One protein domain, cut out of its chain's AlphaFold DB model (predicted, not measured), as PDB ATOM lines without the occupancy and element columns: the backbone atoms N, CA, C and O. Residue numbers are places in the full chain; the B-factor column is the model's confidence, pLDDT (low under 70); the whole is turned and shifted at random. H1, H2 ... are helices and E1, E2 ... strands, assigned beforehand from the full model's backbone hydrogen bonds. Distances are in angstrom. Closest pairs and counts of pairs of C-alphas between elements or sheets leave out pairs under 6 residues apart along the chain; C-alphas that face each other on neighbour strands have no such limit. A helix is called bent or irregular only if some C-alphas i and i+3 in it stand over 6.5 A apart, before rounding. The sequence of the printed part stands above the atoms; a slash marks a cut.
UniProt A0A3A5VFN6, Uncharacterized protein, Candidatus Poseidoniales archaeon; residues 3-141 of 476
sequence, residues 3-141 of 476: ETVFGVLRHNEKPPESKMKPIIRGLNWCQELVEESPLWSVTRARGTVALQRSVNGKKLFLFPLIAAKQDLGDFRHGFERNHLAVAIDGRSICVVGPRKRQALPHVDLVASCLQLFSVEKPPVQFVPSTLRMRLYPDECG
ATOM      1  N   GLU A   3      21.989  20.224  19.160       77.31
ATOM      2  CA  GLU A   3      22.904  21.287  18.753       77.31
ATOM      3  C   GLU A   3      22.136  22.362  17.987       77.31
ATOM      4  O   GLU A   3      21.295  22.058  17.144       77.31
ATOM      5  N   THR A   4      22.398  23.621  18.326       81.62
ATOM      6  CA  THR A   4      21.782  24.797  17.702       81.62
ATOM      7  C   THR A   4      22.864  25.846  17.478       81.62
ATOM      8  O   THR A   4      23.893  25.826  18.161       81.62
ATOM      9  N   VAL A   5      22.628  26.805  16.584       78.19
ATOM     10  CA  VAL A   5      23.587  27.895  16.323       78.19
ATOM     11  C   VAL A   5      23.849  28.784  17.542       78.19
ATOM     12  O   VAL A   5      24.899  29.413  17.646       78.19
ATOM     13  N   PHE A   6      22.933  28.792  18.514       85.62
ATOM     14  CA  PHE A   6      23.083  29.538  19.764       85.62
ATOM     15  C   PHE A   6      23.800  28.738  20.862       85.62
ATOM     16  O   PHE A   6      24.106  29.286  21.921       85.62
ATOM     17  N   GLY A   7      24.070  27.449  20.627       84.44
ATOM     18  CA  GLY A   7      24.724  26.533  21.556       84.44
ATOM     19  C   GLY A   7      23.954  25.228  21.769       84.44
ATOM     20  O   GLY A   7      22.998  24.904  21.062       84.44
ATOM     21  N   VAL A   8      24.385  24.447  22.759       82.88
ATOM     22  CA  VAL A   8      23.845  23.104  23.007       82.88
ATOM     23  C   VAL A   8      22.680  23.150  23.992       82.88
ATOM     24  O   VAL A   8      22.829  23.576  25.140       82.88
ATOM     25  N   LEU A   9      21.533  22.618  23.570       79.69
ATOM     26  CA  LEU A   9      20.384  22.360  24.427       79.69
ATOM     27  C   LEU A   9      20.580  21.005  25.134       79.69
ATOM     28  O   LEU A   9      20.501  19.930  24.518       79.69
ATOM     29  N   ARG A  10      20.881  21.045  26.437       70.44
ATOM     30  CA  ARG A  10      20.998  19.858  27.298       70.44
ATOM     31  C   ARG A  10      19.776  19.769  28.206       70.44
ATOM     32  O   ARG A  10      19.446  20.738  28.875       70.44
ATOM     33  N   HIS A  11      19.142  18.602  28.235       66.88
ATOM     34  CA  HIS A  11      18.094  18.263  29.189       66.88
ATOM     35  C   HIS A  11      18.342  16.834  29.674       66.88
ATOM     36  O   HIS A  11      18.682  15.968  28.864       66.88
ATOM     37  N   ASN A  12      18.202  16.616  30.983       53.62
ATOM     38  CA  ASN A  12      18.454  15.327  31.636       53.62
ATOM     39  C   ASN A  12      17.459  14.225  31.219       53.62
ATOM     40  O   ASN A  12      17.789  13.048  31.298       53.62
ATOM     41  N   GLU A  13      16.283  14.603  30.711       62.12
ATOM     42  CA  GLU A  13      15.230  13.711  30.226       62.12
ATOM     43  C   GLU A  13      14.854  14.122  28.800       62.12
ATOM     44  O   GLU A  13      14.969  15.296  28.437       62.12
ATOM     45  N   LYS A  14      14.442  13.167  27.956       65.12
ATOM     46  CA  LYS A  14      14.081  13.445  26.558       65.12
ATOM     47  C   LYS A  14      12.698  14.117  26.535       65.12
ATOM     48  O   LYS A  14      11.715  13.426  26.800       65.12
ATOM     49  N   PRO A  15      12.581  15.427  26.236       69.50
ATOM     50  CA  PRO A  15      11.302  16.117  26.348       69.50
ATOM     51  C   PRO A  15      10.324  15.610  25.277       69.50
ATOM     52  O   PRO A  15      10.775  15.171  24.211       69.50
ATOM     53  N   PRO A  16       8.999  15.693  25.508       75.12
ATOM     54  CA  PRO A  16       8.003  15.305  24.515       75.12
ATOM     55  C   PRO A  16       8.214  16.051  23.193       75.12
ATOM     56  O   PRO A  16       8.493  17.251  23.180       75.12
ATOM     57  N   GLU A  17       8.030  15.366  22.064       77.00
ATOM     58  CA  GLU A  17       8.225  15.964  20.736       77.00
ATOM     59  C   GLU A  17       7.280  17.155  20.489       77.00
ATOM     60  O   GLU A  17       7.671  18.136  19.857       77.00
ATOM     61  N   SER A  18       6.075  17.117  21.071       77.88
ATOM     62  CA  SER A  18       5.106  18.224  21.069       77.88
ATOM     63  C   SER A  18       5.635  19.497  21.734       77.88
ATOM     64  O   SER A  18       5.244  20.593  21.344       77.88
ATOM     65  N   LYS A  19       6.546  19.364  22.703       81.88
ATOM     66  CA  LYS A  19       7.204  20.477  23.395       81.88
ATOM     67  C   LYS A  19       8.474  20.919  22.668       81.88
ATOM     68  O   LYS A  19       8.771  22.106  22.611       81.88
ATOM     69  N   MET A  20       9.201  19.978  22.064       85.62
ATOM     70  CA  MET A  20      10.448  20.266  21.351       85.62
ATOM     71  C   MET A  20      10.252  20.941  19.992       85.62
ATOM     72  O   MET A  20      11.037  21.822  19.646       85.62
ATOM     73  N   LYS A  21       9.234  20.547  19.216       87.00
ATOM     74  CA  LYS A  21       8.986  21.107  17.875       87.00
ATOM     75  C   LYS A  21       8.811  22.633  17.886       87.00
ATOM     76  O   LYS A  21       9.500  23.287  17.105       87.00
ATOM     77  N   PRO A  22       7.968  23.220  18.761       88.06
ATOM     78  CA  PRO A  22       7.842  24.671  18.859       88.06
ATOM     79  C   PRO A  22       9.159  25.354  19.232       88.06
ATOM     80  O   PRO A  22       9.493  26.371  18.636       88.06
ATOM     81  N   ILE A  23       9.936  24.759  20.147       91.06
ATOM     82  CA  ILE A  23      11.213  25.321  20.607       91.06
ATOM     83  C   ILE A  23      12.236  25.378  19.467       91.06
ATOM     84  O   ILE A  23      12.846  26.418  19.234       91.06
ATOM     85  N   ILE A  24      12.415  24.271  18.739       89.44
ATOM     86  CA  ILE A  24      13.355  24.208  17.607       89.44
ATOM     87  C   ILE A  24      12.926  25.183  16.510       89.44
ATOM     88  O   ILE A  24      13.759  25.916  15.986       89.44
ATOM     89  N   ARG A  25      11.624  25.239  16.201       91.62
ATOM     90  CA  ARG A  25      11.077  26.194  15.233       91.62
ATOM     91  C   ARG A  25      11.377  27.640  15.640       91.62
ATOM     92  O   ARG A  25      11.844  28.402  14.805       91.62
ATOM     93  N   GLY A  26      11.148  28.009  16.901       91.31
ATOM     94  CA  GLY A  26      11.422  29.362  17.391       91.31
ATOM     95  C   GLY A  26      12.912  29.719  17.372       91.31
ATOM     96  O   GLY A  26      13.265  30.850  17.047       91.31
ATOM     97  N   LEU A  27      13.801  28.757  17.654       92.56
ATOM     98  CA  LEU A  27      15.249  28.959  17.520       92.56
ATOM     99  C   LEU A  27      15.659  29.164  16.058       92.56
ATOM    100  O   LEU A  27      16.387  30.110  15.775       92.56
ATOM    101  N   ASN A  28      15.165  28.340  15.132       88.62
ATOM    102  CA  ASN A  28      15.438  28.525  13.702       88.62
ATOM    103  C   ASN A  28      14.932  29.888  13.219       88.62
ATOM    104  O   ASN A  28      15.652  30.601  12.532       88.62
ATOM    105  N   TRP A  29      13.752  30.308  13.675       91.50
ATOM    106  CA  TRP A  29      13.215  31.620  13.330       91.50
ATOM    107  C   TRP A  29      14.075  32.771  13.876       91.50
ATOM    108  O   TRP A  29      14.318  33.751  13.178       91.50
ATOM    109  N   CYS A  30      14.607  32.646  15.099       90.81
ATOM    110  CA  CYS A  30      15.579  33.610  15.625       90.81
ATOM    111  C   CYS A  30      16.853  33.669  14.772       90.81
ATOM    112  O   CYS A  30      17.441  34.738  14.647       90.81
ATOM    113  N   GLN A  31      17.307  32.535  14.237       88.94
ATOM    114  CA  GLN A  31      18.483  32.481  13.374       88.94
ATOM    115  C   GLN A  31      18.215  33.192  12.043       88.94
ATOM    116  O   GLN A  31      18.957  34.108  11.702       88.94
ATOM    117  N   GLU A  32      17.128  32.834  11.356       86.38
ATOM    118  CA  GLU A  32      16.710  33.442  10.083       86.38
ATOM    119  C   GLU A  32      16.590  34.971  10.210       86.38
ATOM    120  O   GLU A  32      17.193  35.718   9.445       86.38
ATOM    121  N   LEU A  33      15.915  35.456  11.259       84.88
ATOM    122  CA  LEU A  33      15.731  36.891  11.504       84.88
ATOM    123  C   LEU A  33      17.039  37.658  11.763       84.88
ATOM    124  O   LEU A  33      17.093  38.861  11.508       84.88
ATOM    125  N   VAL A  34      18.069  37.008  12.314       86.81
ATOM    126  CA  VAL A  34      19.394  37.627  12.512       86.81
ATOM    127  C   VAL A  34      20.194  37.617  11.220       86.81
ATOM    128  O   VAL A  34      20.858  38.603  10.926       86.81
ATOM    129  N   GLU A  35      20.137  36.526  10.456       82.00
ATOM    130  CA  GLU A  35      20.835  36.402   9.170       82.00
ATOM    131  C   GLU A  35      20.312  37.417   8.142       82.00
ATOM    132  O   GLU A  35      21.093  37.970   7.370       82.00
ATOM    133  N   GLU A  36      19.013  37.721   8.176       80.12
ATOM    134  CA  GLU A  36      18.371  38.685   7.276       80.12
ATOM    135  C   GLU A  36      18.508  40.153   7.724       80.12
ATOM    136  O   GLU A  36      18.297  41.067   6.925       80.12
ATOM    137  N   SER A  37      18.848  40.412   8.992       78.00
ATOM    138  CA  SER A  37      18.821  41.760   9.569       78.00
ATOM    139  C   SER A  37      20.223  42.285   9.893       78.00
ATOM    140  O   SER A  37      20.836  41.844  10.867       78.00
ATOM    141  N   PRO A  38      20.717  43.324   9.189       82.44
ATOM    142  CA  PRO A  38      22.033  43.909   9.470       82.44
ATOM    143  C   PRO A  38      22.079  44.689  10.797       82.44
ATOM    144  O   PRO A  38      23.137  45.158  11.211       82.44
ATOM    145  N   LEU A  39      20.933  44.869  11.462       85.06
ATOM    146  CA  LEU A  39      20.809  45.630  12.706       85.06
ATOM    147  C   LEU A  39      21.193  44.811  13.943       85.06
ATOM    148  O   LEU A  39      21.396  45.384  15.019       85.06
ATOM    149  N   TRP A  40      21.275  43.488  13.804       90.06
ATOM    150  CA  TRP A  40      21.643  42.578  14.875       90.06
ATOM    151  C   TRP A  40      23.079  42.096  14.721       90.06
ATOM    152  O   TRP A  40      23.577  41.841  13.633       90.06
ATOM    153  N   SER A  41      23.747  41.941  15.858       88.50
ATOM    154  CA  SER A  41      25.086  41.373  15.952       88.50
ATOM    155  C   SER A  41      25.071  40.202  16.924       88.50
ATOM    156  O   SER A  41      24.492  40.283  18.011       88.50
ATOM    157  N   VAL A  42      25.708  39.100  16.539       90.56
ATOM    158  CA  VAL A  42      25.882  37.945  17.421       90.56
ATOM    159  C   VAL A  42      27.069  38.215  18.341       90.56
ATOM    160  O   VAL A  42      28.168  38.520  17.887       90.56
ATOM    161  N   THR A  43      26.855  38.105  19.648       90.56
ATOM    162  CA  THR A  43      27.890  38.295  20.670       90.56
ATOM    163  C   THR A  43      27.805  37.208  21.743       90.56
ATOM    164  O   THR A  43      26.952  36.319  21.699       90.56
ATOM    165  N   ARG A  44      28.701  37.261  22.730       84.62
ATOM    166  CA  ARG A  44      28.623  36.450  23.947       84.62
ATOM    167  C   ARG A  44      28.384  37.343  25.151       84.62
ATOM    168  O   ARG A  44      29.157  38.255  25.421       84.62
ATOM    169  N   ALA A  45      27.334  37.041  25.905       78.12
ATOM    170  CA  ALA A  45      27.022  37.698  27.166       78.12
ATOM    171  C   ALA A  45      26.442  36.667  28.138       78.12
ATOM    172  O   ALA A  45      25.758  35.734  27.723       78.12
ATOM    173  N   ARG A  46      26.729  36.811  29.440       71.00
ATOM    174  CA  ARG A  46      26.250  35.886  30.491       71.00
ATOM    175  C   ARG A  46      26.573  34.405  30.204       71.00
ATOM    176  O   ARG A  46      25.763  33.522  30.461       71.00
ATOM    177  N   GLY A  47      27.745  34.135  29.620       78.50
ATOM    178  CA  GLY A  47      28.197  32.771  29.313       78.50
ATOM    179  C   GLY A  47      27.438  32.061  28.182       78.50
ATOM    180  O   GLY A  47      27.637  30.865  27.988       78.50
ATOM    181  N   THR A  48      26.590  32.764  27.423       86.62
ATOM    182  CA  THR A  48      25.820  32.212  26.297       86.62
ATOM    183  C   THR A  48      25.909  33.119  25.067       86.62
ATOM    184  O   THR A  48      26.349  34.268  25.158       86.62
ATOM    185  N   VAL A  49      25.486  32.611  23.906       89.94
ATOM    186  CA  VAL A  49      25.268  33.437  22.712       89.94
ATOM    187  C   VAL A  49      24.108  34.401  22.973       89.94
ATOM    188  O   VAL A  49      23.060  33.996  23.485       89.94
ATOM    189  N   ALA A  50      24.320  35.671  22.639       92.31
ATOM    190  CA  ALA A  50      23.353  36.750  22.761       92.31
ATOM    191  C   ALA A  50      23.255  37.519  21.442       92.31
ATOM    192  O   ALA A  50      24.245  37.675  20.726       92.31
ATOM    193  N   LEU A  51      22.064  38.021  21.144       94.62
ATOM    194  CA  LEU A  51      21.791  38.871  19.995       94.62
ATOM    195  C   LEU A  51      21.746  40.311  20.477       94.62
ATOM    196  O   LEU A  51      20.946  40.639  21.350       94.62
ATOM    197  N   GLN A  52      22.632  41.149  19.952       94.38
ATOM    198  CA  GLN A  52      22.814  42.523  20.395       94.38
ATOM    199  C   GLN A  52      22.448  43.506  19.287       94.38
ATOM    200  O   GLN A  52      22.914  43.372  18.155       94.38
ATOM    201  N   ARG A  53      21.708  44.554  19.649       93.00
ATOM    202  CA  ARG A  53      21.440  45.717  18.800       93.00
ATOM    203  C   ARG A  53      21.551  47.011  19.607       93.00
ATOM    204  O   ARG A  53      21.228  47.032  20.794       93.00
ATOM    205  N   SER A  54      21.975  48.102  18.967       91.75
ATOM    206  CA  SER A  54      21.836  49.441  19.548       91.75
ATOM    207  C   SER A  54      20.477  50.049  19.195       91.75
ATOM    208  O   SER A  54      20.087  50.085  18.027       91.75
ATOM    209  N   VAL A  55      19.751  50.508  20.213       89.38
ATOM    210  CA  VAL A  55      18.457  51.184  20.085       89.38
ATOM    211  C   VAL A  55      18.491  52.412  20.986       89.38
ATOM    212  O   VAL A  55      18.673  52.280  22.195       89.38
ATOM    213  N   ASN A  56      18.352  53.599  20.391       86.50
ATOM    214  CA  ASN A  56      18.372  54.888  21.092       86.50
ATOM    215  C   ASN A  56      19.553  55.041  22.082       86.50
ATOM    216  O   ASN A  56      19.379  55.326  23.266       86.50
ATOM    217  N   GLY A  57      20.770  54.738  21.616       83.06
ATOM    218  CA  GLY A  57      21.997  54.824  22.418       83.06
ATOM    219  C   GLY A  57      22.190  53.715  23.462       83.06
ATOM    220  O   GLY A  57      23.257  53.643  24.068       83.06
ATOM    221  N   LYS A  58      21.215  52.816  23.648       90.19
ATOM    222  CA  LYS A  58      21.292  51.688  24.590       90.19
ATOM    223  C   LYS A  58      21.547  50.377  23.869       90.19
ATOM    224  O   LYS A  58      21.160  50.208  22.711       90.19
ATOM    225  N   LYS A  59      22.195  49.428  24.542       92.38
ATOM    226  CA  LYS A  59      22.454  48.088  23.999       92.38
ATOM    227  C   LYS A  59      21.354  47.134  24.443       92.38
ATOM    228  O   LYS A  59      21.288  46.764  25.613       92.38
ATOM    229  N   LEU A  60      20.506  46.729  23.506       94.69
ATOM    230  CA  LEU A  60      19.487  45.703  23.695       94.69
ATOM    231  C   LEU A  60      20.098  44.323  23.435       94.69
ATOM    232  O   LEU A  60      20.740  44.116  22.407       94.69
ATOM    233  N   PHE A  61      19.866  43.385  24.349       95.38
ATOM    234  CA  PHE A  61      20.322  42.001  24.274       95.38
ATOM    235  C   PHE A  61      19.137  41.038  24.350       95.38
ATOM    236  O   PHE A  61      18.325  41.133  25.271       95.38
ATOM    237  N   LEU A  62      19.088  40.070  23.439       96.00
ATOM    238  CA  LEU A  62      18.145  38.952  23.449       96.00
ATOM    239  C   LEU A  62      18.896  37.622  23.552       96.00
ATOM    240  O   LEU A  62      19.980  37.468  22.989       96.00
ATOM    241  N   PHE A  63      18.316  36.650  24.261       95.06
ATOM    242  CA  PHE A  63      18.974  35.371  24.546       95.06
ATOM    243  C   PHE A  63      18.109  34.169  24.111       95.06
ATOM    244  O   PHE A  63      17.448  33.556  24.955       95.06
ATOM    245  N   PRO A  64      18.132  33.777  22.819       94.56
ATOM    246  CA  PRO A  64      17.298  32.686  22.297       94.56
ATOM    247  C   PRO A  64      17.501  31.351  23.024       94.56
ATOM    248  O   PRO A  64      16.536  30.683  23.390       94.56
ATOM    249  N   LEU A  65      18.758  30.983  23.314       92.56
ATOM    250  CA  LEU A  65      19.071  29.731  24.008       92.56
ATOM    251  C   LEU A  65      18.571  29.719  25.462       92.56
ATOM    252  O   LEU A  65      18.177  28.670  25.965       92.56
ATOM    253  N   ILE A  66      18.578  30.871  26.139       92.62
ATOM    254  CA  ILE A  66      18.025  30.989  27.494       92.62
ATOM    255  C   ILE A  66      16.507  30.816  27.450       92.62
ATOM    256  O   ILE A  66      15.971  30.040  28.234       92.62
ATOM    257  N   ALA A  67      15.829  31.457  26.500       92.62
ATOM    258  CA  ALA A  67      14.386  31.310  26.337       92.62
ATOM    259  C   ALA A  67      13.978  29.852  26.059       92.62
ATOM    260  O   ALA A  67      13.065  29.328  26.690       92.62
ATOM    261  N   ALA A  68      14.729  29.145  25.212       91.75
ATOM    262  CA  ALA A  68      14.504  27.721  24.973       91.75
ATOM    263  C   ALA A  68      14.712  26.851  26.232       91.75
ATOM    264  O   ALA A  68      14.008  25.860  26.426       91.75
ATOM    265  N   LYS A  69      15.653  27.214  27.115       89.69
ATOM    266  CA  LYS A  69      15.826  26.555  28.422       89.69
ATOM    267  C   LYS A  69      14.651  26.832  29.365       89.69
ATOM    268  O   LYS A  69      14.168  25.888  29.991       89.69
ATOM    269  N   GLN A  70      14.131  28.062  29.386       88.88
ATOM    270  CA  GLN A  70      12.918  28.412  30.139       88.88
ATOM    271  C   GLN A  70      11.712  27.599  29.670       88.88
ATOM    272  O   GLN A  70      10.961  27.081  30.496       88.88
ATOM    273  N   ASP A  71      11.557  27.417  28.356       88.44
ATOM    274  CA  ASP A  71      10.497  26.580  27.789       88.44
ATOM    275  C   ASP A  71      10.603  25.126  28.244       88.44
ATOM    276  O   ASP A  71       9.592  24.464  28.490       88.44
ATOM    277  N   LEU A  72      11.822  24.631  28.445       86.62
ATOM    278  CA  LEU A  72      12.069  23.310  29.013       86.62
ATOM    279  C   LEU A  72      11.927  23.236  30.535       86.62
ATOM    280  O   LEU A  72      11.827  22.132  31.058       86.62
ATOM    281  N   GLY A  73      11.800  24.367  31.227       83.31
ATOM    282  CA  GLY A  73      11.659  24.432  32.682       83.31
ATOM    283  C   GLY A  73      12.979  24.575  33.441       83.31
ATOM    284  O   GLY A  73      12.997  24.392  34.656       83.31
ATOM    285  N   ASP A  74      14.081  24.899  32.759       82.19
ATOM    286  CA  ASP A  74      15.329  25.298  33.409       82.19
ATOM    287  C   ASP A  74      15.334  26.814  33.618       82.19
ATOM    288  O   ASP A  74      15.264  27.561  32.649       82.19
ATOM    289  N   PHE A  75      15.427  27.250  34.878       80.19
ATOM    290  CA  PHE A  75      15.389  28.662  35.283       80.19
ATOM    291  C   PHE A  75      16.717  29.150  35.899       80.19
ATOM    292  O   PHE A  75      16.796  30.248  36.452       80.19
ATOM    293  N   ARG A  76      17.799  28.359  35.812       74.50
ATOM    294  CA  ARG A  76      19.107  28.648  36.442       74.50
ATOM    295  C   ARG A  76      20.002  29.570  35.602       74.50
ATOM    296  O   ARG A  76      21.182  29.302  35.401       74.50
ATOM    297  N   HIS A  77      19.441  30.654  35.074       74.62
ATOM    298  CA  HIS A  77      20.126  31.555  34.130       74.62
ATOM    299  C   HIS A  77      19.853  33.049  34.396       74.62
ATOM    300  O   HIS A  77      20.091  33.895  33.531       74.62
ATOM    301  N   GLY A  78      19.329  33.391  35.579       72.19
ATOM    302  CA  GLY A  78      19.140  34.781  36.014       72.19
ATOM    303  C   GLY A  78      17.968  35.519  35.356       72.19
ATOM    304  O   GLY A  78      17.974  36.748  35.322       72.19
ATOM    305  N   PHE A  79      16.991  34.785  34.814       82.38
ATOM    306  CA  PHE A  79      15.698  35.324  34.383       82.38
ATOM    307  C   PHE A  79      14.587  34.539  35.078       82.38
ATOM    308  O   PHE A  79      14.648  33.311  35.140       82.38
ATOM    309  N   GLU A  80      13.592  35.247  35.600       77.56
ATOM    310  CA  GLU A  80      12.477  34.653  36.333       77.56
ATOM    311  C   GLU A  80      11.543  33.822  35.435       77.56
ATOM    312  O   GLU A  80      11.547  33.912  34.201       77.56
ATOM    313  N   ARG A  81      10.692  33.005  36.065       74.19
ATOM    314  CA  ARG A  81       9.663  32.219  35.375       74.19
ATOM    315  C   ARG A  81       8.690  33.154  34.644       74.19
ATOM    316  O   ARG A  81       8.268  34.159  35.209       74.19
ATOM    317  N   ASN A  82       8.313  32.818  33.409       76.94
ATOM    318  CA  ASN A  82       7.412  33.601  32.541       76.94
ATOM    319  C   ASN A  82       7.961  34.956  32.055       76.94
ATOM    320  O   ASN A  82       7.206  35.750  31.487       76.94
ATOM    321  N   HIS A  83       9.247  35.234  32.272       85.12
ATOM    322  CA  HIS A  83       9.887  36.463  31.816       85.12
ATOM    323  C   HIS A  83      10.663  36.230  30.524       85.12
ATOM    324  O   HIS A  83      11.364  35.229  30.382       85.12
ATOM    325  N   LEU A  84      10.582  37.189  29.603       90.38
ATOM    326  CA  LEU A  84      11.374  37.195  28.383       90.38
ATOM    327  C   LEU A  84      12.866  37.306  28.717       90.38
ATOM    328  O   LEU A  84      13.272  38.146  29.522       90.38
ATOM    329  N   ALA A  85      13.693  36.512  28.042       92.62
ATOM    330  CA  ALA A  85      15.143  36.584  28.166       92.62
ATOM    331  C   ALA A  85      15.702  37.808  27.409       92.62
ATOM    332  O   ALA A  85      16.263  37.684  26.316       92.62
ATOM    333  N   VAL A  86      15.518  39.002  27.987       93.94
ATOM    334  CA  VAL A  86      15.919  40.301  27.424       93.94
ATOM    335  C   VAL A  86      16.670  41.165  28.440       93.94
ATOM    336  O   VAL A  86      16.291  41.258  29.609       93.94
ATOM    337  N   ALA A  87      17.738  41.831  28.002       90.88
ATOM    338  CA  ALA A  87      18.505  42.759  28.825       90.88
ATOM    339  C   ALA A  87      18.808  44.071  28.091       90.88
ATOM    340  O   ALA A  87      18.935  44.091  26.872       90.88
ATOM    341  N   ILE A  88      18.956  45.161  28.843       89.00
ATOM    342  CA  ILE A  88      19.428  46.456  28.347       89.00
ATOM    343  C   ILE A  88      20.684  46.827  29.129       89.00
ATOM    344  O   ILE A  88      20.683  46.772  30.359       89.00
ATOM    345  N   ASP A  89      21.762  47.149  28.415       86.38
ATOM    346  CA  ASP A  89      23.068  47.497  28.991       86.38
ATOM    347  C   ASP A  89      23.547  46.450  30.022       86.38
ATOM    348  O   ASP A  89      24.075  46.760  31.087       86.38
ATOM    349  N   GLY A  90      23.297  45.170  29.718       77.31
ATOM    350  CA  GLY A  90      23.653  44.021  30.558       77.31
ATOM    351  C   GLY A  90      22.676  43.699  31.701       77.31
ATOM    352  O   GLY A  90      22.768  42.611  32.284       77.31
ATOM    353  N   ARG A  91      21.704  44.570  32.001       81.00
ATOM    354  CA  ARG A  91      20.699  44.373  33.065       81.00
ATOM    355  C   ARG A  91      19.425  43.733  32.515       81.00
ATOM    356  O   ARG A  91      18.891  44.197  31.516       81.00
ATOM    357  N   SER A  92      18.936  42.676  33.160       85.00
ATOM    358  CA  SER A  92      17.698  41.988  32.761       85.00
ATOM    359  C   SER A  92      16.490  42.909  32.922       85.00
ATOM    360  O   SER A  92      16.404  43.660  33.893       85.00
ATOM    361  N   ILE A  93      15.559  42.855  31.970       85.88
ATOM    362  CA  ILE A  93      14.337  43.664  31.981       85.88
ATOM    363  C   ILE A  93      13.123  42.756  32.146       85.88
ATOM    364  O   ILE A  93      12.997  41.735  31.473       85.88
ATOM    365  N   CYS A  94      12.210  43.152  33.031       84.75
ATOM    366  CA  CYS A  94      10.977  42.421  33.275       84.75
ATOM    367  C   CYS A  94       9.998  42.621  32.109       84.75
ATOM    368  O   CYS A  94       9.345  43.657  32.013       84.75
ATOM    369  N   VAL A  95       9.904  41.647  31.207       82.69
ATOM    370  CA  VAL A  95       8.873  41.597  30.161       82.69
ATOM    371  C   VAL A  95       8.127  40.287  30.318       82.69
ATOM    372  O   VAL A  95       8.731  39.223  30.216       82.69
ATOM    373  N   VAL A  96       6.825  40.360  30.580       78.69
ATOM    374  CA  VAL A  96       5.991  39.195  30.889       78.69
ATOM    375  C   VAL A  96       4.942  39.026  29.797       78.69
ATOM    376  O   VAL A  96       4.301  39.996  29.392       78.69
ATOM    377  N   GLY A  97       4.770  37.795  29.314       67.31
ATOM    378  CA  GLY A  97       3.714  37.466  28.357       67.31
ATOM    379  C   GLY A  97       2.306  37.563  28.975       67.31
ATOM    380  O   GLY A  97       2.146  37.456  30.194       67.31
ATOM    381  N   PRO A  98       1.251  37.749  28.166       63.28
ATOM    382  CA  PRO A  98      -0.124  37.769  28.662       63.28
ATOM    383  C   PRO A  98      -0.504  36.435  29.337       63.28
ATOM    384  O   PRO A  98      -0.323  35.362  28.772       63.28
ATOM    385  N   ARG A  99      -1.089  36.494  30.544       56.06
ATOM    386  CA  ARG A  99      -1.418  35.332  31.407       56.06
ATOM    387  C   ARG A  99      -2.563  34.414  30.903       56.06
ATOM    388  O   ARG A  99      -3.085  33.628  31.689       56.06
ATOM    389  N   LYS A 100      -3.024  34.496  29.645       44.69
ATOM    390  CA  LYS A 100      -4.254  33.798  29.193       44.69
ATOM    391  C   LYS A 100      -4.000  32.479  28.434       44.69
ATOM    392  O   LYS A 100      -3.374  32.473  27.387       44.69
ATOM    393  N   ARG A 101      -4.592  31.400  28.980       42.72
ATOM    394  CA  ARG A 101      -5.002  30.059  28.472       42.72
ATOM    395  C   ARG A 101      -4.100  29.207  27.555       42.72
ATOM    396  O   ARG A 101      -4.294  27.998  27.572       42.72
ATOM    397  N   GLN A 102      -3.091  29.731  26.865       54.53
ATOM    398  CA  GLN A 102      -2.031  28.928  26.233       54.53
ATOM    399  C   GLN A 102      -0.707  29.683  26.364       54.53
ATOM    400  O   GLN A 102      -0.533  30.745  25.773       54.53
ATOM    401  N   ALA A 103       0.216  29.172  27.182       63.41
ATOM    402  CA  ALA A 103       1.536  29.776  27.325       63.41
ATOM    403  C   ALA A 103       2.304  29.611  26.005       63.41
ATOM    404  O   ALA A 103       2.691  28.499  25.648       63.41
ATOM    405  N   LEU A 104       2.480  30.711  25.267       76.81
ATOM    406  CA  LEU A 104       3.369  30.748  24.108       76.81
ATOM    407  C   LEU A 104       4.804  30.427  24.560       76.81
ATOM    408  O   LEU A 104       5.199  30.883  25.638       76.81
ATOM    409  N   PRO A 105       5.591  29.684  23.761       87.56
ATOM    410  CA  PRO A 105       7.000  29.463  24.057       87.56
ATOM    411  C   PRO A 105       7.746  30.795  24.228       87.56
ATOM    412  O   PRO A 105       7.593  31.718  23.426       87.56
ATOM    413  N   HIS A 106       8.589  30.899  25.250       90.50
ATOM    414  CA  HIS A 106       9.468  32.039  25.492       90.50
ATOM    415  C   HIS A 106      10.346  32.316  24.271       90.50
ATOM    416  O   HIS A 106      10.605  33.478  23.960       90.50
ATOM    417  N   VAL A 107      10.787  31.274  23.555       92.19
ATOM    418  CA  VAL A 107      11.579  31.454  22.334       92.19
ATOM    419  C   VAL A 107      10.793  32.147  21.214       92.19
ATOM    420  O   VAL A 107      11.361  32.978  20.510       92.19
ATOM    421  N   ASP A 108       9.483  31.909  21.099       90.06
ATOM    422  CA  ASP A 108       8.632  32.605  20.125       90.06
ATOM    423  C   ASP A 108       8.468  34.084  20.504       90.06
ATOM    424  O   ASP A 108       8.436  34.961  19.637       90.06
ATOM    425  N   LEU A 109       8.407  34.386  21.805       89.75
ATOM    426  CA  LEU A 109       8.381  35.767  22.295       89.75
ATOM    427  C   LEU A 109       9.718  36.477  22.033       89.75
ATOM    428  O   LEU A 109       9.722  37.664  21.700       89.75
ATOM    429  N   VAL A 110      10.848  35.766  22.143       93.81
ATOM    430  CA  VAL A 110      12.165  36.301  21.763       93.81
ATOM    431  C   VAL A 110      12.213  36.574  20.264       93.81
ATOM    432  O   VAL A 110      12.617  37.671  19.891       93.81
ATOM    433  N   ALA A 111      11.749  35.646  19.422       92.31
ATOM    434  CA  ALA A 111      11.680  35.840  17.972       92.31
ATOM    435  C   ALA A 111      10.779  37.030  17.592       92.31
ATOM    436  O   ALA A 111      11.167  37.873  16.788       92.31
ATOM    437  N   SER A 112       9.621  37.170  18.240       90.38
ATOM    438  CA  SER A 112       8.713  38.308  18.027       90.38
ATOM    439  C   SER A 112       9.362  39.640  18.419       90.38
ATOM    440  O   SER A 112       9.237  40.638  17.709       90.38
ATOM    441  N   CYS A 113      10.087  39.667  19.542       91.69
ATOM    442  CA  CYS A 113      10.838  40.844  19.973       91.69
ATOM    443  C   CYS A 113      11.970  41.163  18.985       91.69
ATOM    444  O   CYS A 113      12.131  42.308  18.573       91.69
ATOM    445  N   LEU A 114      12.708  40.145  18.543       92.94
ATOM    446  CA  LEU A 114      13.757  40.271  17.539       92.94
ATOM    447  C   LEU A 114      13.211  40.912  16.255       92.94
ATOM    448  O   LEU A 114      13.770  41.900  15.794       92.94
ATOM    449  N   GLN A 115      12.071  40.425  15.752       91.88
ATOM    450  CA  GLN A 115      11.391  40.958  14.571       91.88
ATOM    451  C   GLN A 115      10.934  42.414  14.760       91.88
ATOM    452  O   GLN A 115      11.180  43.252  13.892       91.88
ATOM    453  N   LEU A 116      10.319  42.745  15.903       91.62
ATOM    454  CA  LEU A 116       9.900  44.118  16.232       91.62
ATOM    455  C   LEU A 116      11.084  45.097  16.188       91.62
ATOM    456  O   LEU A 116      10.954  46.240  15.748       91.62
ATOM    457  N   PHE A 117      12.246  44.627  16.629       92.06
ATOM    458  CA  PHE A 117      13.506  45.352  16.629       92.06
ATOM    459  C   PHE A 117      14.402  44.953  15.439       92.06
ATOM    460  O   PHE A 117      15.618  45.097  15.530       92.06
ATOM    461  N   SER A 118      13.847  44.523  14.302       88.25
ATOM    462  CA  SER A 118      14.584  44.346  13.032       88.25
ATOM    463  C   SER A 118      14.329  45.472  12.022       88.25
ATOM    464  O   SER A 118      14.673  45.353  10.854       88.25
ATOM    465  N   VAL A 119      13.778  46.601  12.477       86.12
ATOM    466  CA  VAL A 119      13.592  47.828  11.680       86.12
ATOM    467  C   VAL A 119      14.346  49.004  12.300       86.12
ATOM    468  O   VAL A 119      14.490  49.057  13.521       86.12
ATOM    469  N   GLU A 120      14.821  49.965  11.505       82.12
ATOM    470  CA  GLU A 120      15.628  51.095  12.006       82.12
ATOM    471  C   GLU A 120      14.952  51.851  13.156       82.12
ATOM    472  O   GLU A 120      15.581  52.080  14.191       82.12
ATOM    473  N   LYS A 121      13.657  52.152  13.014       84.38
ATOM    474  CA  LYS A 121      12.829  52.796  14.038       84.38
ATOM    475  C   LYS A 121      11.656  51.888  14.418       84.38
ATOM    476  O   LYS A 121      10.638  51.892  13.726       84.38
ATOM    477  N   PRO A 122      11.793  51.082  15.484       85.62
ATOM    478  CA  PRO A 122      10.718  50.233  15.979       85.62
ATOM    479  C   PRO A 122       9.476  51.058  16.342       85.62
ATOM    480  O   PRO A 122       9.607  52.085  17.012       85.62
ATOM    481  N   PRO A 123       8.267  50.621  15.960       84.56
ATOM    482  CA  PRO A 123       7.035  51.311  16.323       84.56
ATOM    483  C   PRO A 123       6.794  51.232  17.840       84.56
ATOM    484  O   PRO A 123       6.406  50.195  18.382       84.56
ATOM    485  N   VAL A 124       7.007  52.357  18.524       84.62
ATOM    486  CA  VAL A 124       7.028  52.485  19.992       84.62
ATOM    487  C   VAL A 124       5.734  52.012  20.669       84.62
ATOM    488  O   VAL A 124       5.775  51.467  21.772       84.62
ATOM    489  N   GLN A 125       4.585  52.127  19.998       82.69
ATOM    490  CA  GLN A 125       3.293  51.627  20.491       82.69
ATOM    491  C   GLN A 125       3.226  50.102  20.681       82.69
ATOM    492  O   GLN A 125       2.442  49.634  21.502       82.69
ATOM    493  N   PHE A 126       4.044  49.332  19.954       83.81
ATOM    494  CA  PHE A 126       4.090  47.868  20.042       83.81
ATOM    495  C   PHE A 126       5.213  47.365  20.958       83.81
ATOM    496  O   PHE A 126       5.304  46.168  21.230       83.81
ATOM    497  N   VAL A 127       6.061  48.267  21.464       87.00
ATOM    498  CA  VAL A 127       7.122  47.918  22.409       87.00
ATOM    499  C   VAL A 127       6.506  47.677  23.794       87.00
ATOM    500  O   VAL A 127       5.791  48.551  24.295       87.00
ATOM    501  N   PRO A 128       6.798  46.537  24.456       86.88
ATOM    502  CA  PRO A 128       6.332  46.275  25.814       86.88
ATOM    503  C   PRO A 128       6.661  47.430  26.761       86.88
ATOM    504  O   PRO A 128       7.759  47.980  26.700       86.88
ATOM    505  N   SER A 129       5.735  47.782  27.655       81.69
ATOM    506  CA  SER A 129       5.812  48.997  28.485       81.69
ATOM    507  C   SER A 129       7.147  49.157  29.222       81.69
ATOM    508  O   SER A 129       7.734  50.236  29.215       81.69
ATOM    509  N   THR A 130       7.673  48.079  29.800       83.88
ATOM    510  CA  THR A 130       8.948  48.066  30.530       83.88
ATOM    511  C   THR A 130      10.167  48.260  29.631       83.88
ATOM    512  O   THR A 130      11.090  48.980  30.014       83.88
ATOM    513  N   LEU A 131      10.172  47.685  28.424       87.69
ATOM    514  CA  LEU A 131      11.205  47.951  27.418       87.69
ATOM    515  C   LEU A 131      11.088  49.371  26.875       87.69
ATOM    516  O   LEU A 131      12.101  50.046  26.721       87.69
ATOM    517  N   ARG A 132       9.863  49.842  26.640       87.12
ATOM    518  CA  ARG A 132       9.581  51.173  26.108       87.12
ATOM    519  C   ARG A 132      10.128  52.263  27.023       87.12
ATOM    520  O   ARG A 132      10.890  53.097  26.558       87.12
ATOM    521  N   MET A 133       9.842  52.184  28.325       81.19
ATOM    522  CA  MET A 133      10.359  53.130  29.327       81.19
ATOM    523  C   MET A 133      11.888  53.173  29.382       81.19
ATOM    524  O   MET A 133      12.483  54.187  29.741       81.19
ATOM    525  N   ARG A 134      12.550  52.057  29.062       83.25
ATOM    526  CA  ARG A 134      14.009  51.976  29.088       83.25
ATOM    527  C   ARG A 134      14.625  52.425  27.774       83.25
ATOM    528  O   ARG A 134      15.638  53.103  27.833       83.25
ATOM    529  N   LEU A 135      14.060  52.071  26.628       86.81
ATOM    530  CA  LEU A 135      14.629  52.390  25.317       86.81
ATOM    531  C   LEU A 135      14.235  53.785  24.824       86.81
ATOM    532  O   LEU A 135      15.043  54.427  24.170       86.81
ATOM    533  N   TYR A 136      13.055  54.291  25.181       85.94
ATOM    534  CA  TYR A 136      12.515  55.566  24.692       85.94
ATOM    535  C   TYR A 136      12.048  56.461  25.853       85.94
ATOM    536  O   TYR A 136      10.853  56.728  25.980       85.94
ATOM    537  N   PRO A 137      12.961  56.895  26.745       73.31
ATOM    538  CA  PRO A 137      12.588  57.690  27.915       73.31
ATOM    539  C   PRO A 137      11.930  59.026  27.529       73.31
ATOM    540  O   PRO A 137      10.936  59.399  28.139       73.31
ATOM    541  N   ASP A 138      12.423  59.690  26.480       75.88
ATOM    542  CA  ASP A 138      11.955  61.024  26.074       75.88
ATOM    543  C   ASP A 138      10.547  60.992  25.452       75.88
ATOM    544  O   ASP A 138       9.739  61.895  25.662       75.88
ATOM    545  N   GLU A 139      10.209  59.910  24.744       71.31
ATOM    546  CA  GLU A 139       8.879  59.693  24.150       71.31
ATOM    547  C   GLU A 139       7.831  59.247  25.179       71.31
ATOM    548  O   GLU A 139       6.630  59.319  24.925       71.31
ATOM    549  N   CYS A 140       8.268  58.799  26.361       60.91
ATOM    550  CA  CYS A 140       7.371  58.486  27.474       60.91
ATOM    551  C   CYS A 140       6.932  59.740  28.257       60.91
ATOM    552  O   CYS A 140       6.143  59.608  29.196       60.91
ATOM    553  N   GLY A 141       7.404  60.933  27.863       45.84
ATOM    554  CA  GLY A 141       7.172  62.201  28.556       45.84
ATOM    555  C   GLY A 141       7.855  62.253  29.926       45.84
ATOM    556  O   GLY A 141       8.283  61.232  30.459       45.84
TER     557      GLY A 141
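This is residues 3 to 141 of the 476 residues of an uncharacterized protein of Candidatus Poseidoniales archaeon (UniProt A0A3A5VFN6). A twisted four-strand antiparallel sheet has H3 over one face, and H3 makes a triangle of nearly aligned helices with H1 and H2, which reach the sheet only near one end each. H4 sits by the sheet near the turn between E3 and E4, away from those three helices, and E1 lies near the start of H2. The printed part has 139 residues, with four named helices and five named strands in the order E1 H1 E2 E3 E4 H2 E5 H3 H4; the sheet runs E2 E3 E4 E5, and the class is mixed, helices and strands. It is compact, with a radius of gyration of the C-alphas of 14.6 A, and only just elongated, spanning 48 by 32 by 23 A.

Start with the sheet: find C-alpha 41 at (25.086, 41.373, 15.952), where E2, residues 41 to 45, begins. E3, residues 48 to 55, runs 21.3 A; E4 is residues 58 to 62, 13.2 A, and E5 residues 86 to 88, 7.1 A. H1, residues 17 to 35, runs 26.7 A from C-alpha 17 at (8.225, 15.964, 20.736); it is not bent, but only just, with C-alphas 19 and 22 6.2 A apart. H2 is residues 64 to 72, 12.7 A, and H3 residues 106 to 116, 15.2 A. H4, residues 129 to 135, ends at C-alpha 135, (14.629, 52.390, 25.317). E1, residues 7 to 9, pairs with no named strand.

E2, E3 and E4 form a meander, each strand the antiparallel neighbour of the one before. Look for N 43 and O 50 at 2.9 A between E2 and E3, N 53 and O 60 at 3.0 A between E3 and E4, and N 61 and O 87 at 2.8 A between E4 and E5. The sheet is only just strongly twisted, its C-alphas up to 4.3 A off the best plane. H3 is on the sheet, over E4, at a height of 9.2 A over a local plane fitted to just 6 C-alphas. H1 touches H3, with C-alphas of Cys 30 and Ala 111 closest at 5.1 A, at a shallow tilt of 24 degrees, the same way. H2 touches H3 at Ala 67 and Val 107, whose C-alphas are closest at 4.9 A. H1, H2 and H4 only graze the sheet. H4 and H1 are apart. Every O i to N i+4 pair is within hydrogen-bond range in H2 and H3, against 13 of 15 in H1 and 2 of 3 in H4.

The farthest C-alphas, of Lys 14 and Gly 141, are 49.3 A apart. The printed part has no cut. The links H2 to E5, E5 to H3 and H3 to H4 are long. Mean pLDDT of the printed part is 83.1; residues 11 to 15, 97 to 103 and 140 to 141 are under 70.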